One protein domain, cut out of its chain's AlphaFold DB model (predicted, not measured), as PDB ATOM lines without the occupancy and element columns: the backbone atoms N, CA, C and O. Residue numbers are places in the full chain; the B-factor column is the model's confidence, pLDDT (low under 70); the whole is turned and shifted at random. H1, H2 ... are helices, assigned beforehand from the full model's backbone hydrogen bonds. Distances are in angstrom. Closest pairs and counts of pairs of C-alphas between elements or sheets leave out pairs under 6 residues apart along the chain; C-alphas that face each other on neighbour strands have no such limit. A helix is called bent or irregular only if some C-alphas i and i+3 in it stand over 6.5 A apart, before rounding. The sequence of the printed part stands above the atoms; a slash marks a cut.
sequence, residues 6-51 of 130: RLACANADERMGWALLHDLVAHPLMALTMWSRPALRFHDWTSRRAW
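Overview. This is residues 6 to 51 of the 130 residues of an uncharacterized protein of Variovorax paradoxus (UniProt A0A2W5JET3). A helical hairpin makes the body: H1 and H2 lie side by side, running opposite ways. A tail, residues 6 to 15, leads into H1 near the end of H2. The printed part has 46 residues with two named helices, H1 then H2, and no named strand: all helix. It is only just compact, close to loose, with a radius of gyration of the C-alphas of 11.1 A, and spans 30 by 20 by 14 A.

Arrangement. H1, residues 16 to 32, touches H2, residues 37 to 50; their closest C-alphas, of Trp 18 and Ala 50, are 4.4 A apart. This hairpin has a shallow tilt of 15 degrees, opposite ways. Every O i to N i+4 pair is within hydrogen-bond range in H2, 11 of 13 in H1.

Along the chain. H1 runs 23.6 A from C-alpha 16 at (108.526, 87.460, 137.719). It is only just irregular: C-alphas 24 and 27 are 6.53 A apart. H2 runs 19.8 A to C-alpha 50 at (113.928, 89.194, 134.166).

Size, cuts and confidence. The C-alphas farthest apart, of Leu 7 and Thr 33, are 31.6 A apart. The printed part has no cut; the H1 to H2 link is tight. Residues 6 to 10 have pLDDT under 70.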
ATOM      1  N   ARG A   6     124.403  81.100 142.613       45.72
ATOM      2  CA  ARG A   6     123.705  82.333 143.011       45.72
ATOM      3  C   ARG A   6     124.649  83.527 143.159       45.72
ATOM      4  O   ARG A   6     124.252  84.644 142.857       45.72
ATOM      5  N   LEU A   7     125.903  83.304 143.561       44.81
ATOM      6  CA  LEU A   7     126.938  84.346 143.598       44.81
ATOM      7  C   LEU A   7     127.476  84.683 142.199       44.81
ATOM      8  O   LEU A   7     127.901  85.811 141.969       44.81
ATOM      9  N   ALA A   8     127.443  83.733 141.256       45.12
ATOM     10  CA  ALA A   8     127.897  83.960 139.878       45.12
ATOM     11  C   ALA A   8     126.962  84.889 139.077       45.12
ATOM     12  O   ALA A   8     127.410  85.589 138.168       45.12
ATOM     13  N   CYS A   9     125.680  84.935 139.444       55.38
ATOM     14  CA  CYS A   9     124.684  85.829 138.868       55.38
ATOM     15  C   CYS A   9     124.189  86.785 139.954       55.38
ATOM     16  O   CYS A   9     123.099  86.606 140.490       55.38
ATOM     17  N   ALA A  10     125.007  87.782 140.301       64.62
ATOM     18  CA  ALA A  10     124.617  88.861 141.203       64.62
ATOM     19  C   ALA A  10     123.488  89.695 140.563       64.62
ATOM     20  O   ALA A  10     123.717  90.724 139.930       64.62
ATOM     21  N   ASN A  11     122.262  89.189 140.643       75.69
ATOM     22  CA  ASN A  11     121.050  89.843 140.174       75.69
ATOM     23  C   ASN A  11     120.498  90.702 141.318       75.69
ATOM     24  O   ASN A  11     120.498  90.269 142.467       75.69
ATOM     25  N   ALA A  12     120.069  91.926 141.013       75.62
ATOM     26  CA  ALA A  12     119.519  92.853 142.002       75.62
ATOM     27  C   ALA A  12     118.151  92.381 142.514       75.62
ATOM     28  O   ALA A  12     117.880  92.408 143.711       75.62
ATOM     29  N   ASP A  13     117.305  91.944 141.588       83.50
ATOM     30  CA  ASP A  13     115.943  91.489 141.813       83.50
ATOM     31  C   ASP A  13     115.542  90.492 140.718       83.50
ATOM     32  O   ASP A  13     116.149  90.441 139.645       83.50
ATOM     33  N   GLU A  14     114.513  89.690 140.991       86.94
ATOM     34  CA  GLU A  14     113.854  88.861 139.984       86.94
ATOM     35  C   GLU A  14     112.490  89.458 139.638       86.94
ATOM     36  O   GLU A  14     111.613  89.615 140.491       86.94
ATOM     37  N   ARG A  15     112.288  89.772 138.357       90.56
ATOM     38  CA  ARG A  15     111.041  90.343 137.843       90.56
ATOM     39  C   ARG A  15     110.188  89.247 137.229       90.56
ATOM     40  O   ARG A  15     110.267  88.990 136.029       90.56
ATOM     41  N   MET A  16     109.325  88.650 138.051       91.25
ATOM     42  CA  MET A  16     108.526  87.460 137.719       91.25
ATOM     43  C   MET A  16     107.816  87.526 136.354       91.25
ATOM     44  O   MET A  16     107.864  86.574 135.584       91.25
ATOM     45  N   GLY A  17     107.201  88.661 135.998       93.38
ATOM     46  CA  GLY A  17     106.531  88.806 134.695       93.38
ATOM     47  C   GLY A  17     107.485  88.678 133.499       93.38
ATOM     48  O   GLY A  17     107.131  88.101 132.473       93.38
ATOM     49  N   TRP A  18     108.716  89.166 133.642       94.00
ATOM     50  CA  TRP A  18     109.757  89.016 132.629       94.00
ATOM     51  C   TRP A  18     110.388  87.627 132.649       94.00
ATOM     52  O   TRP A  18     110.698  87.123 131.575       94.00
ATOM     53  N   ALA A  19     110.537  87.006 133.822       91.38
ATOM     54  CA  ALA A  19     111.001  85.623 133.940       91.38
ATOM     55  C   ALA A  19     110.041  84.658 133.224       91.38
ATOM     56  O   ALA A  19     110.469  83.873 132.384       91.38
ATOM     57  N   LEU A  20     108.728  84.816 133.427       94.12
ATOM     58  CA  LEU A  20     107.713  84.037 132.711       94.12
ATOM     59  C   LEU A  20     107.765  84.262 131.197       94.12
ATOM     60  O   LEU A  20     107.706  83.303 130.433       94.12
ATOM     61  N   LEU A  21     107.893  85.514 130.742       92.62
ATOM     62  CA  LEU A  21     108.034  85.803 129.311       92.62
ATOM     63  C   LEU A  21     109.314  85.180 128.731       92.62
ATOM     64  O   LEU A  21     109.306  84.666 127.613       92.62
ATOM     65  N   HIS A  22     110.411  85.230 129.479       94.00
ATOM     66  CA  HIS A  22     111.685  84.648 129.086       94.00
ATOM     67  C   HIS A  22     111.568  83.125 128.931       94.00
ATOM     68  O   HIS A  22     111.856  82.592 127.858       94.00
ATOM     69  N   ASP A  23     111.033  82.443 129.942       93.19
ATOM     70  CA  ASP A  23     110.940  80.985 129.947       93.19
ATOM     71  C   ASP A  23     109.902  80.446 128.957       93.19
ATOM     72  O   ASP A  23     110.170  79.472 128.254       93.19
ATOM     73  N   LEU A  24     108.730  81.086 128.862       94.75
ATOM     74  CA  LEU A  24     107.613  80.596 128.048       94.75
ATOM     75  C   LEU A  24     107.659  81.050 126.587       94.75
ATOM     76  O   LEU A  24     106.980  80.453 125.755       94.75
ATOM     77  N   VAL A  25     108.418  82.101 126.256       94.75
ATOM     78  CA  VAL A  25     108.461  82.643 124.887       94.75
ATOM     79  C   VAL A  25     109.871  82.661 124.320       94.75
ATOM     80  O   VAL A  25     110.069  82.180 123.203       94.75
ATOM     81  N   ALA A  26     110.867  83.166 125.053       92.50
ATOM     82  CA  ALA A  26     112.212  83.287 124.496       92.50
ATOM     83  C   ALA A  26     112.882  81.920 124.274       92.50
ATOM     84  O   ALA A  26     113.425  81.694 123.190       92.50
ATOM     85  N   HIS A  27     112.779  80.985 125.227       92.69
ATOM     86  CA  HIS A  27     113.333  79.635 125.052       92.69
ATOM     87  C   HIS A  27     112.669  78.851 123.904       92.69
ATOM     88  O   HIS A  27     113.401  78.346 123.043       92.69
ATOM     89  N   PRO A  28     111.323  78.786 123.787       94.88
ATOM     90  CA  PRO A  28     110.695  78.149 122.631       94.88
ATOM     91  C   PRO A  28     111.064  78.819 121.308       94.88
ATOM     92  O   PRO A  28     111.334  78.125 120.332       94.88
ATOM     93  N   LEU A  29     111.150  80.154 121.264       93.06
ATOM     94  CA  LEU A  29     111.546  80.873 120.052       93.06
ATOM     95  C   LEU A  29     112.975  80.517 119.613       93.06
ATOM     96  O   LEU A  29     113.240  80.376 118.418       93.06
ATOM     97  N   MET A  30     113.903  80.338 120.555       92.75
ATOM     98  CA  MET A  30     115.257  79.874 120.242       92.75
ATOM     99  C   MET A  30     115.260  78.460 119.675       92.75
ATOM    100  O   MET A  30     115.914  78.225 118.660       92.75
ATOM    101  N   ALA A  31     114.498  77.541 120.272       92.06
ATOM    102  CA  ALA A  31     114.378  76.177 119.769       92.06
ATOM    103  C   ALA A  31     113.766  76.143 118.355       92.06
ATOM    104  O   ALA A  31     114.326  75.525 117.451       92.06
ATOM    105  N   LEU A  32     112.667  76.872 118.138       95.50
ATOM    106  CA  LEU A  32     111.939  76.913 116.864       95.50
ATOM    107  C   LEU A  32     112.720  77.592 115.735       95.50
ATOM    108  O   LEU A  32     112.518  77.273 114.568       95.50
ATOM    109  N   THR A  33     113.614  78.527 116.060       93.44
ATOM    110  CA  THR A  33     114.418  79.249 115.062       93.44
ATOM    111  C   THR A  33     115.840  78.708 114.929       93.44
ATOM    112  O   THR A  33     116.691  79.385 114.353       93.44
ATOM    113  N   MET A  34     116.117  77.516 115.474       93.69
ATOM    114  CA  MET A  34     117.455  76.913 115.500       93.69
ATOM    115  C   MET A  34     118.527  77.896 115.990       93.69
ATOM    116  O   MET A  34     119.579  78.052 115.373       93.69
ATOM    117  N   TRP A  35     118.245  78.588 117.096       90.88
ATOM    118  CA  TRP A  35     119.178  79.524 117.730       90.88
ATOM    119  C   TRP A  35     119.589  80.682 116.811       90.88
ATOM    120  O   TRP A  35     120.719  81.172 116.852       90.88
ATOM    121  N   SER A  36     118.658  81.148 115.973       92.00
ATOM    122  CA  SER A  36     118.891  82.297 115.104       92.00
ATOM    123  C   SER A  36     119.353  83.533 115.895       92.00
ATOM    124  O   SER A  36     118.943  83.776 117.034       92.00
ATOM    125  N   ARG A  37     120.184  84.378 115.268       93.88
ATOM    126  CA  ARG A  37     120.676  85.635 115.868       93.88
ATOM    127  C   ARG A  37     119.567  86.530 116.453       93.88
ATOM    128  O   ARG A  37     119.782  87.054 117.546       93.88
ATOM    129  N   PRO A  38     118.413  86.754 115.790       93.50
ATOM    130  CA  PRO A  38     117.344  87.556 116.383       93.50
ATOM    131  C   PRO A  38     116.704  86.886 117.605       93.50
ATOM    132  O   PRO A  38     116.439  87.585 118.581       93.50
ATOM    133  N   ALA A  39     116.523  85.561 117.606       91.50
ATOM    134  CA  ALA A  39     115.994  84.849 118.770       91.50
ATOM    135  C   ALA A  39     116.954  84.908 119.966       91.50
ATOM    136  O   ALA A  39     116.517  85.179 121.079       91.50
ATOM    137  N   LEU A  40     118.262  84.772 119.726       90.44
ATOM    138  CA  LEU A  40     119.294  84.974 120.750       90.44
ATOM    139  C   LEU A  40     119.275  86.397 121.325       90.44
ATOM    140  O   LEU A  40     119.308  86.580 122.535       90.44
ATOM    141  N   ARG A  41     119.149  87.425 120.476       92.75
ATOM    142  CA  ARG A  41     119.032  88.818 120.949       92.75
ATOM    143  C   ARG A  41     117.775  89.041 121.783       92.75
ATOM    144  O   ARG A  41     117.826  89.765 122.774       92.75
ATOM    145  N   PHE A  42     116.655  88.448 121.377       92.62
ATOM    146  CA  PHE A  42     115.400  88.525 122.120       92.62
ATOM    147  C   PHE A  42     115.500  87.812 123.476       92.62
ATOM    148  O   PHE A  42     115.065  88.352 124.495       92.62
ATOM    149  N   HIS A  43     116.140  86.647 123.507       95.81
ATOM    150  CA  HIS A  43     116.478  85.939 124.735       95.81
ATOM    151  C   HIS A  43     117.343  86.782 125.670       95.81
ATOM    152  O   HIS A  43     116.969  86.996 126.818       95.81
ATOM    153  N   ASP A  44     118.445  87.345 125.179       91.81
ATOM    154  CA  ASP A  44     119.337  88.152 126.013       91.81
ATOM    155  C   ASP A  44     118.637  89.407 126.546       91.81
ATOM    156  O   ASP A  44     118.863  89.834 127.681       91.81
ATOM    157  N   TRP A  45     117.764  90.005 125.738       93.38
ATOM    158  CA  TRP A  45     116.975  91.165 126.132       93.38
ATOM    159  C   TRP A  45     115.942  90.833 127.216       93.38
ATOM    160  O   TRP A  45     115.854  91.559 128.208       93.38
ATOM    161  N   THR A  46     115.191  89.738 127.062       94.38
ATOM    162  CA  THR A  46     114.231  89.278 128.083       94.38
ATOM    163  C   THR A  46     114.943  88.826 129.359       94.38
ATOM    164  O   THR A  46     114.509  89.202 130.442       94.38
ATOM    165  N   SER A  47     116.088  88.148 129.245       89.94
ATOM    166  CA  SER A  47     116.927  87.732 130.379       89.94
ATOM    167  C   SER A  47     117.380  88.931 131.219       89.94
ATOM    168  O   SER A  47     117.180  88.958 132.430       89.94
ATOM    169  N   ARG A  48     117.891  89.995 130.578       87.56
ATOM    170  CA  ARG A  48     118.298  91.237 131.271       87.56
ATOM    171  C   ARG A  48     117.142  91.953 131.969       87.56
ATOM    172  O   ARG A  48     117.375  92.705 132.911       87.56
ATOM    173  N   ARG A  49     115.916  91.785 131.470       91.12
ATOM    174  CA  ARG A  49     114.705  92.346 132.082       91.12
ATOM    175  C   ARG A  49     114.212  91.486 133.248       91.12
ATOM    176  O   ARG A  49     113.732  92.059 134.218       91.12
ATOM    177  N   ALA A  50     114.316  90.161 133.138       90.75
ATOM    178  CA  ALA A  50     113.928  89.194 134.166       90.75
ATOM    179  C   ALA A  50     114.860  89.243 135.376       90.75
ATOM    180  O   ALA A  50     114.391  89.287 136.509       90.75
ATOM    181  N   TRP A  51     116.162  89.329 135.115       89.94
ATOM    182  CA  TRP A  51     117.209  89.350 136.124       89.94
ATOM    183  C   TRP A  51     118.167  90.516 135.867       89.94
ATOM    184  O   TRP A  51     119.270  90.332 135.337       89.94
TER     185      TRP A  51